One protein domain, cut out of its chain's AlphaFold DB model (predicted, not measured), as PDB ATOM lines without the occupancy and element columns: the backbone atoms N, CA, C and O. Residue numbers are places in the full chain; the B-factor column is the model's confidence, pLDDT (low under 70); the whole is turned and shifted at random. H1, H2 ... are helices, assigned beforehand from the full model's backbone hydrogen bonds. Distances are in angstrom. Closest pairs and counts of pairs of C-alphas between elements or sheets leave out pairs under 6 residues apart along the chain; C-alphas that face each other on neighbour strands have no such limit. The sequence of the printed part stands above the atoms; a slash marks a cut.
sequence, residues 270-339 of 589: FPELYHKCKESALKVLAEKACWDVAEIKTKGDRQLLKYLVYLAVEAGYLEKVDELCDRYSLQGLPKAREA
ATOM      1  N   PHE A 270     -28.884 -46.360  20.493       95.22
ATOM      2  CA  PHE A 270     -29.354 -47.431  21.379       95.22
ATOM      3  C   PHE A 270     -30.886 -47.455  21.561       95.22
ATOM      4  O   PHE A 270     -31.354 -47.425  22.704       95.22
ATOM      5  N   PRO A 271     -31.698 -47.523  20.488       93.32
ATOM      6  CA  PRO A 271     -33.155 -47.400  20.589       93.32
ATOM      7  C   PRO A 271     -33.791 -48.498  21.458       93.32
ATOM      8  O   PRO A 271     -34.602 -48.199  22.338       93.32
ATOM      9  N   GLU A 272     -33.381 -49.757  21.279       92.59
ATOM     10  CA  GLU A 272     -33.920 -50.905  22.024       92.59
ATOM     11  C   GLU A 272     -33.552 -50.857  23.510       92.59
ATOM     12  O   GLU A 272     -34.411 -50.977  24.386       92.59
ATOM     13  N   LEU A 273     -32.270 -50.623  23.815       93.63
ATOM     14  CA  LEU A 273     -31.799 -50.511  25.195       93.63
ATOM     15  C   LEU A 273     -32.435 -49.305  25.892       93.63
ATOM     16  O   LEU A 273     -32.810 -49.396  27.061       93.63
ATOM     17  N   TYR A 274     -32.602 -48.189  25.180       93.04
ATOM     18  CA  TYR A 274     -33.287 -47.012  25.696       93.04
ATOM     19  C   TYR A 274     -34.753 -47.302  26.043       93.04
ATOM     20  O   TYR A 274     -35.209 -46.913  27.123       93.04
ATOM     21  N   HIS A 275     -35.470 -48.028  25.180       92.19
ATOM     22  CA  HIS A 275     -36.838 -48.474  25.448       92.19
ATOM     23  C   HIS A 275     -36.897 -49.396  26.675       92.19
ATOM     24  O   HIS A 275     -37.624 -49.105  27.627       92.19
ATOM     25  N   LYS A 276     -36.036 -50.421  26.731       93.26
ATOM     26  CA  LYS A 276     -35.917 -51.343  27.875       93.26
ATOM     27  C   LYS A 276     -35.648 -50.610  29.194       93.26
ATOM     28  O   LYS A 276     -36.201 -50.953  30.242       93.26
ATOM     29  N   CYS A 277     -34.816 -49.567  29.165       93.29
ATOM     30  CA  CYS A 277     -34.559 -48.727  30.333       93.29
ATOM     31  C   CYS A 277     -35.816 -47.980  30.806       93.29
ATOM     32  O   CYS A 277     -36.055 -47.885  32.013       93.29
ATOM     33  N   LYS A 278     -36.622 -47.451  29.876       93.54
ATOM     34  CA  LYS A 278     -37.893 -46.793  30.208       93.54
ATOM     35  C   LYS A 278     -38.901 -47.782  30.789       93.54
ATOM     36  O   LYS A 278     -39.486 -47.474  31.823       93.54
ATOM     37  N   GLU A 279     -39.055 -48.962  30.196       93.98
ATOM     38  CA  GLU A 279     -39.930 -50.020  30.722       93.98
ATOM     39  C   GLU A 279     -39.538 -50.421  32.146       93.98
ATOM     40  O   GLU A 279     -40.378 -50.424  33.040       93.98
ATOM     41  N   SER A 280     -38.248 -50.661  32.405       93.32
ATOM     42  CA  SER A 280     -37.765 -50.968  33.757       93.32
ATOM     43  C   SER A 280     -38.092 -49.851  34.756       93.32
ATOM     44  O   SER A 280     -38.536 -50.123  35.874       93.32
ATOM     45  N   ALA A 281     -37.944 -48.585  34.353       92.82
ATOM     46  CA  ALA A 281     -38.310 -47.449  35.194       92.82
ATOM     47  C   ALA A 281     -39.826 -47.363  35.460       92.82
ATOM     48  O   ALA A 281     -40.213 -46.966  36.562       92.82
ATOM     49  N   LEU A 282     -40.670 -47.724  34.487       94.06
ATOM     50  CA  LEU A 282     -42.127 -47.807  34.651       94.06
ATOM     51  C   LEU A 282     -42.520 -48.961  35.568       94.06
ATOM     52  O   LEU A 282     -43.311 -48.750  36.483       94.06
ATOM     53  N   LYS A 283     -41.907 -50.138  35.402       93.67
ATOM     54  CA  LYS A 283     -42.136 -51.305  36.259       93.67
ATOM     55  C   LYS A 283     -41.874 -50.984  37.731       93.67
ATOM     56  O   LYS A 283     -42.732 -51.232  38.567       93.67
ATOM     57  N   VAL A 284     -40.756 -50.323  38.040       91.89
ATOM     58  CA  VAL A 284     -40.427 -49.897  39.415       91.89
ATOM     59  C   VAL A 284     -41.456 -48.912  39.989       91.89
ATOM     60  O   VAL A 284     -41.673 -48.880  41.200       91.89
ATOM     61  N   LEU A 285     -42.071 -48.067  39.154       91.17
ATOM     62  CA  LEU A 285     -43.138 -47.167  39.601       91.17
ATOM     63  C   LEU A 285     -44.455 -47.916  39.819       91.17
ATOM     64  O   LEU A 285     -45.101 -47.688  40.838       91.17
ATOM     65  N   ALA A 286     -44.817 -48.822  38.911       90.55
ATOM     66  CA  ALA A 286     -46.000 -49.672  39.019       90.55
ATOM     67  C   ALA A 286     -45.948 -50.579  40.261       90.55
ATOM     68  O   ALA A 286     -46.912 -50.637  41.019       90.55
ATOM     69  N   GLU A 287     -44.795 -51.191  40.554       88.74
ATOM     70  CA  GLU A 287     -44.559 -51.986  41.774       88.74
ATOM     71  C   GLU A 287     -44.760 -51.167  43.061       88.74
ATOM     72  O   GLU A 287     -45.143 -51.702  44.101       88.74
ATOM     73  N   LYS A 288     -44.533 -49.850  42.994       85.16
ATOM     74  CA  LYS A 288     -44.778 -48.905  44.093       85.16
ATOM     75  C   LYS A 288     -46.186 -48.299  44.073       85.16
ATOM     76  O   LYS A 288     -46.455 -47.412  44.881       85.16
ATOM     77  N   ALA A 289     -47.059 -48.754  43.171       84.50
ATOM     78  CA  ALA A 289     -48.387 -48.200  42.895       84.50
ATOM     79  C   ALA A 289     -48.378 -46.696  42.535       84.50
ATOM     80  O   ALA A 289     -49.343 -45.973  42.761       84.50
ATOM     81  N   CYS A 290     -47.279 -46.200  41.960       87.47
ATOM     82  CA  CYS A 290     -47.111 -44.811  41.531       87.47
ATOM     83  C   CYS A 290     -47.614 -44.608  40.088       87.47
ATOM     84  O   CYS A 290     -46.845 -44.194  39.214       87.47
ATOM     85  N   TRP A 291     -48.880 -44.932  39.826       89.78
ATOM     86  CA  TRP A 291     -49.425 -45.039  38.467       89.78
ATOM     87  C   TRP A 291     -49.461 -43.718  37.702       89.78
ATOM     88  O   TRP A 291     -49.028 -43.681  36.555       89.78
ATOM     89  N   ASP A 292     -49.877 -42.627  38.342       87.28
ATOM     90  CA  ASP A 292     -49.943 -41.311  37.689       87.28
ATOM     91  C   ASP A 292     -48.536 -40.800  37.317       87.28
ATOM     92  O   ASP A 292     -48.317 -40.207  36.261       87.28
ATOM     93  N   VAL A 293     -47.522 -41.143  38.121       87.30
ATOM     94  CA  VAL A 293     -46.104 -40.875  37.805       87.30
ATOM     95  C   VAL A 293     -45.649 -41.667  36.600       87.30
ATOM     96  O   VAL A 293     -44.922 -41.153  35.749       87.30
ATOM     97  N   ALA A 294     -46.010 -42.950  36.575       91.63
ATOM     98  CA  ALA A 294     -45.645 -43.852  35.500       91.63
ATOM     99  C   ALA A 294     -46.274 -43.372  34.190       91.63
ATOM    100  O   ALA A 294     -45.572 -43.254  33.189       91.63
ATOM    101  N   GLU A 295     -47.542 -42.971  34.237       92.02
ATOM    102  CA  GLU A 295     -48.273 -42.387  33.121       92.02
ATOM    103  C   GLU A 295     -47.584 -41.122  32.592       92.02
ATOM    104  O   GLU A 295     -47.213 -41.080  31.417       92.02
ATOM    105  N   ILE A 296     -47.289 -40.138  33.451       89.90
ATOM    106  CA  ILE A 296     -46.575 -38.910  33.055       89.90
ATOM    107  C   ILE A 296     -45.210 -39.239  32.426       89.90
ATOM    108  O   ILE A 296     -44.796 -38.613  31.444       89.90
ATOM    109  N   LYS A 297     -44.497 -40.245  32.949       90.27
ATOM    110  CA  LYS A 297     -43.192 -40.660  32.411       90.27
ATOM    111  C   LYS A 297     -43.260 -41.296  31.029       90.27
ATOM    112  O   LYS A 297     -42.241 -41.270  30.336       90.27
ATOM    113  N   THR A 298     -44.409 -41.826  30.610       91.44
ATOM    114  CA  THR A 298     -44.579 -42.319  29.234       91.44
ATOM    115  C   THR A 298     -44.488 -41.185  28.215       91.44
ATOM    116  O   THR A 298     -44.099 -41.427  27.077       91.44
ATOM    117  N   LYS A 299     -44.803 -39.939  28.616       90.29
ATOM    118  CA  LYS A 299     -44.917 -38.771  27.727       90.29
ATOM    119  C   LYS A 299     -45.853 -39.015  26.529       90.29
ATOM    120  O   LYS A 299     -45.610 -38.486  25.450       90.29
ATOM    121  N   GLY A 300     -46.889 -39.836  26.710       87.70
ATOM    122  CA  GLY A 300     -47.836 -40.189  25.647       87.70
ATOM    123  C   GLY A 300     -47.323 -41.239  24.654       87.70
ATOM    124  O   GLY A 300     -47.986 -41.501  23.653       87.70
ATOM    125  N   ASP A 301     -46.161 -41.852  24.902       91.19
ATOM    126  CA  ASP A 301     -45.642 -42.941  24.074       91.19
ATOM    127  C   ASP A 301     -46.588 -44.152  24.117       91.19
ATOM    128  O   ASP A 301     -46.822 -44.753  25.170       91.19
ATOM    129  N   ARG A 302     -47.143 -44.517  22.955       91.29
ATOM    130  CA  ARG A 302     -48.186 -45.547  22.849       91.29
ATOM    131  C   ARG A 302     -47.689 -46.941  23.245       91.29
ATOM    132  O   ARG A 302     -48.497 -47.730  23.731       91.29
ATOM    133  N   GLN A 303     -46.408 -47.269  23.053       90.61
ATOM    134  CA  GLN A 303     -45.856 -48.571  23.453       90.61
ATOM    135  C   GLN A 303     -45.696 -48.642  24.972       90.61
ATOM    136  O   GLN A 303     -46.155 -49.596  25.599       90.61
ATOM    137  N   LEU A 304     -45.149 -47.587  25.576       93.94
ATOM    138  CA  LEU A 304     -45.000 -47.498  27.028       93.94
ATOM    139  C   LEU A 304     -46.345 -47.443  27.757       93.94
ATOM    140  O   LEU A 304     -46.478 -48.027  28.830       93.94
ATOM    141  N   LEU A 305     -47.352 -46.783  27.178       93.92
ATOM    142  CA  LEU A 305     -48.717 -46.782  27.709       93.92
ATOM    143  C   LEU A 305     -49.338 -48.185  27.680       93.92
ATOM    144  O   LEU A 305     -49.904 -48.614  28.681       93.92
ATOM    145  N   LYS A 306     -49.181 -48.935  26.580       92.20
ATOM    146  CA  LYS A 306     -49.614 -50.344  26.509       92.20
ATOM    147  C   LYS A 306     -48.916 -51.209  27.560       92.20
ATOM    148  O   LYS A 306     -49.570 -52.015  28.216       92.20
ATOM    149  N   TYR A 307     -47.611 -51.018  27.751       93.72
ATOM    150  CA  TYR A 307     -46.856 -51.707  28.797       93.72
ATOM    151  C   TYR A 307     -47.350 -51.340  30.204       93.72
ATOM    152  O   TYR A 307     -47.481 -52.209  31.062       93.72
ATOM    153  N   LEU A 308     -47.691 -50.070  30.440       93.70
ATOM    154  CA  LEU A 308     -48.264 -49.625  31.708       93.70
ATOM    155  C   LEU A 308     -49.635 -50.259  31.980       93.70
ATOM    156  O   LEU A 308     -49.887 -50.671  33.109       93.70
ATOM    157  N   VAL A 309     -50.485 -50.388  30.955       92.70
ATOM    158  CA  VAL A 309     -51.761 -51.117  31.055       92.70
ATOM    159  C   VAL A 309     -51.522 -52.584  31.408       92.70
ATOM    160  O   VAL A 309     -52.146 -53.086  32.335       92.70
ATOM    161  N   TYR A 310     -50.580 -53.253  30.735       91.68
ATOM    162  CA  TYR A 310     -50.202 -54.628  31.069       91.68
ATOM    163  C   TYR A 310     -49.782 -54.766  32.543       91.68
ATOM    164  O   TYR A 310     -50.288 -55.629  33.253       91.68
ATOM    165  N   LEU A 311     -48.929 -53.862  33.041       92.63
ATOM    166  CA  LEU A 311     -48.533 -53.847  34.451       92.63
ATOM    167  C   LEU A 311     -49.723 -53.628  35.399       92.63
ATOM    168  O   LEU A 311     -49.744 -54.205  36.485       92.63
ATOM    169  N   ALA A 312     -50.694 -52.791  35.019       90.34
ATOM    170  CA  ALA A 312     -51.893 -52.538  35.819       90.34
ATOM    171  C   ALA A 312     -52.804 -53.772  35.896       90.34
ATOM    172  O   ALA A 312     -53.287 -54.082  36.986       90.34
ATOM    173  N   VAL A 313     -52.963 -54.510  34.789       88.19
ATOM    174  CA  VAL A 313     -53.674 -55.801  34.754       88.19
ATOM    175  C   VAL A 313     -52.995 -56.810  35.683       88.19
ATOM    176  O   VAL A 313     -53.642 -57.328  36.587       88.19
ATOM    177  N   GLU A 314     -51.682 -57.024  35.534       85.95
ATOM    178  CA  GLU A 314     -50.899 -57.963  36.364       85.95
ATOM    179  C   GLU A 314     -50.961 -57.630  37.864       85.95
ATOM    180  O   GLU A 314     -50.938 -58.507  38.730       85.95
ATOM    181  N   ALA A 315     -51.036 -56.341  38.194       85.35
ATOM    182  CA  ALA A 315     -51.135 -55.881  39.570       85.35
ATOM    183  C   ALA A 315     -52.569 -55.934  40.141       85.35
ATOM    184  O   ALA A 315     -52.719 -55.831  41.363       85.35
ATOM    185  N   GLY A 316     -53.590 -56.132  39.296       82.88
ATOM    186  CA  GLY A 316     -55.007 -56.189  39.671       82.88
ATOM    187  C   GLY A 316     -55.705 -54.826  39.770       82.88
ATOM    188  O   GLY A 316     -56.741 -54.718  40.417       82.88
ATOM    189  N   TYR A 317     -55.158 -53.769  39.163       84.84
ATOM    190  CA  TYR A 317     -55.736 -52.418  39.197       84.84
ATOM    191  C   TYR A 317     -56.623 -52.151  37.973       84.84
ATOM    192  O   TYR A 317     -56.298 -51.317  37.126       84.84
ATOM    193  N   LEU A 318     -57.755 -52.859  37.887       83.48
ATOM    194  CA  LEU A 318     -58.680 -52.810  36.743       83.48
ATOM    195  C   LEU A 318     -59.213 -51.399  36.455       83.48
ATOM    196  O   LEU A 318     -59.247 -50.970  35.307       83.48
ATOM    197  N   GLU A 319     -59.515 -50.618  37.491       83.93
ATOM    198  CA  GLU A 319     -59.938 -49.223  37.322       83.93
ATOM    199  C   GLU A 319     -58.885 -48.362  36.612       83.93
ATOM    200  O   GLU A 319     -59.219 -47.488  35.814       83.93
ATOM    201  N   LYS A 320     -57.592 -48.595  36.893       87.41
ATOM    202  CA  LYS A 320     -56.509 -47.858  36.232       87.41
ATOM    203  C   LYS A 320     -56.318 -48.331  34.793       87.41
ATOM    204  O   LYS A 320     -55.918 -47.531  33.951       87.41
ATOM    205  N   VAL A 321     -56.609 -49.603  34.504       88.34
ATOM    206  CA  VAL A 321     -56.636 -50.137  33.134       88.34
ATOM    207  C   VAL A 321     -57.687 -49.403  32.313       88.34
ATOM    208  O   VAL A 321     -57.342 -48.850  31.271       88.34
ATOM    209  N   ASP A 322     -58.923 -49.335  32.806       86.82
ATOM    210  CA  ASP A 322     -60.012 -48.639  32.119       86.82
ATOM    211  C   ASP A 322     -59.681 -47.148  31.935       86.82
ATOM    212  O   ASP A 322     -59.745 -46.634  30.820       86.82
ATOM    213  N   GLU A 323     -59.183 -46.479  32.985       88.29
ATOM    214  CA  GLU A 323     -58.764 -45.072  32.926       88.29
ATOM    215  C   GLU A 323     -57.703 -44.814  31.840       88.29
ATOM    216  O   GLU A 323     -57.810 -43.852  31.078       88.29
ATOM    217  N   LEU A 324     -56.670 -45.658  31.757       90.05
ATOM    218  CA  LEU A 324     -55.607 -45.525  30.757       90.05
ATOM    219  C   LEU A 324     -56.113 -45.839  29.342       90.05
ATOM    220  O   LEU A 324     -55.736 -45.156  28.386       90.05
ATOM    221  N   CYS A 325     -56.954 -46.863  29.196       90.12
ATOM    222  CA  CYS A 325     -57.529 -47.252  27.913       90.12
ATOM    223  C   CYS A 325     -58.441 -46.161  27.346       90.12
ATOM    224  O   CYS A 325     -58.306 -45.828  26.165       90.12
ATOM    225  N   ASP A 326     -59.293 -45.571  28.184       88.87
ATOM    226  CA  ASP A 326     -60.218 -44.506  27.801       88.87
ATOM    227  C   ASP A 326     -59.477 -43.192  27.527       88.87
ATOM    228  O   ASP A 326     -59.701 -42.558  26.494       88.87
ATOM    229  N   ARG A 327     -58.526 -42.801  28.392       89.43
ATOM    230  CA  ARG A 327     -57.778 -41.537  28.247       89.43
ATOM    231  C   ARG A 327     -56.932 -41.478  26.974       89.43
ATOM    232  O   ARG A 327     -56.783 -40.404  26.396       89.43
ATOM    233  N   TYR A 328     -56.366 -42.605  26.542       91.23
ATOM    234  CA  TYR A 328     -55.454 -42.665  25.390       91.23
ATOM    235  C   TYR A 328     -56.013 -43.447  24.190       91.23
ATOM    236  O   TYR A 328     -55.270 -43.730  23.239       91.23
ATOM    237  N   SER A 329     -57.302 -43.806  24.208       89.18
ATOM    238  CA  SER A 329     -57.975 -44.566  23.144       89.18
ATOM    239  C   SER A 329     -57.172 -45.810  22.719       89.18
ATOM    240  O   SER A 329     -56.815 -46.003  21.544       89.18
ATOM    241  N   LEU A 330     -56.798 -46.638  23.699       84.58
ATOM    242  CA  LEU A 330     -55.998 -47.846  23.479       84.58
ATOM    243  C   LEU A 330     -56.920 -49.020  23.108       84.58
ATOM    244  O   LEU A 330     -57.646 -49.548  23.939       84.58
ATOM    245  N   GLN A 331     -56.893 -49.435  21.839       73.68
ATOM    246  CA  GLN A 331     -57.680 -50.568  21.335       73.68
ATOM    247  C   GLN A 331     -56.928 -51.903  21.492       73.68
ATOM    248  O   GLN A 331     -55.706 -51.944  21.317       73.68
ATOM    249  N   GLY A 332     -57.670 -52.989  21.751       65.59
ATOM    250  CA  GLY A 332     -57.163 -54.370  21.749       65.59
ATOM    251  C   GLY A 332     -56.426 -54.815  23.019       65.59
ATOM    252  O   GLY A 332     -55.649 -55.762  22.960       65.59
ATOM    253  N   LEU A 333     -56.621 -54.119  24.139       64.79
ATOM    254  CA  LEU A 333     -56.119 -54.515  25.459       64.79
ATOM    255  C   LEU A 333     -57.273 -55.102  26.288       64.79
ATOM    256  O   LEU A 333     -58.416 -54.711  26.034       64.79
ATOM    257  N   PRO A 334     -56.999 -55.999  27.257       57.86
ATOM    258  CA  PRO A 334     -58.045 -56.576  28.094       57.86
ATOM    259  C   PRO A 334     -58.811 -55.443  28.778       57.86
ATOM    260  O   PRO A 334     -58.224 -54.672  29.539       57.86
ATOM    261  N   LYS A 335     -60.106 -55.306  28.484       55.31
ATOM    262  CA  LYS A 335     -60.984 -54.432  29.272       55.31
ATOM    263  C   LYS A 335     -61.222 -55.089  30.627       55.31
ATOM    264  O   LYS A 335     -61.198 -56.320  30.699       55.31
ATOM    265  N   ALA A 336     -61.501 -54.310  31.676       53.16
ATOM    266  CA  ALA A 336     -61.720 -54.845  33.025       53.16
ATOM    267  C   ALA A 336     -62.651 -56.076  33.053       53.16
ATOM    268  O   ALA A 336     -62.332 -57.078  33.687       53.16
ATOM    269  N   ARG A 337     -63.720 -56.049  32.246       48.92
ATOM    270  CA  ARG A 337     -64.719 -57.129  32.133       48.92
ATOM    271  C   ARG A 337     -64.214 -58.445  31.529       48.92
ATOM    272  O   ARG A 337     -64.840 -59.477  31.730       48.92
ATOM    273  N   GLU A 338     -63.122 -58.433  30.766       50.47
ATOM    274  CA  GLU A 338     -62.524 -59.652  30.190       50.47
ATOM    275  C   GLU A 338     -61.423 -60.228  31.095       50.47
ATOM    276  O   GLU A 338     -61.189 -61.435  31.093       50.47
ATOM    277  N   ALA A 339     -60.774 -59.383  31.906       50.08
ATOM    278  CA  ALA A 339     -59.742 -59.792  32.861       50.08
ATOM    279  C   ALA A 339     -60.312 -60.349  34.184       50.08
ATOM    280  O   ALA A 339     -59.629 -61.121  34.859       50.08
TER     281      ALA A 339
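Overview. This is residues 270 to 339 of the 589 residues of the protein "Polynucleotidyl transferase, ribonuclease H-like superfamily protein" of Arabidopsis thaliana (UniProt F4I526). Four helices zigzag, each folding back on the one before; H1, H2 and H3 form a triangle, with H3 in the middle of the domain and H4 packed on its other side. A short last helix, H5, touches H4 near H4's first residue. The printed part has 70 residues with five named helices, H1 to H5, and no named strand; its class is all helix. It is compact, with a radius of gyration of the C-alphas of 11.5 A, yet elongated, spanning 38 by 24 by 17 A.

Arrangement. H1, residues 271 to 287, and H2, residues 291 to 298, form a helical hairpin at a shallow tilt of 10 degrees; H1 touches H2 with residues 282 to 286 alone, and the closest C-alphas, of Leu 282 and Ala 294, are 5.4 A apart. H3, residues 302 to 315, is the hub, touching three helices. It forms a hairpin with H2, closest at the C-alphas of Thr 298 and Leu 304, 5.6 A. It runs the same way as H1 at a shallow tilt of 33 degrees, only just short of steep; their closest C-alphas, of Ala 286 and Leu 311, are 6.7 A apart. H4, residues 318 to 327, forms a hairpin with H3, opposite ways at 16 degrees, a shallow tilt; the C-alphas of Val 309 and Val 321 are closest, 5.4 A. H1 and H4 are apart. H5, residues 336 to 339, touches H4, closest at the C-alphas of Leu 318 and Ala 336, 5.2 A. In H1, H2, H3 and H4 every O i to N i+4 pair is within hydrogen-bond range; H5 is too short for one.

Along the chain. H1 begins at C-alpha 271 (-33.155, -47.400, 20.589) and is 24.5 A long. H2 is 10.8 A, H3 19.9 A and H4 14.1 A. H5, 5.3 A, ends at C-alpha 339 (-59.742, -59.792, 32.861).

Size, cuts and confidence. The C-alphas of Phe 270 and Arg 337, the two farthest apart, are 38.2 A apart. The printed part has no cut and no long link. Residues 332 to 339 have pLDDT under 70.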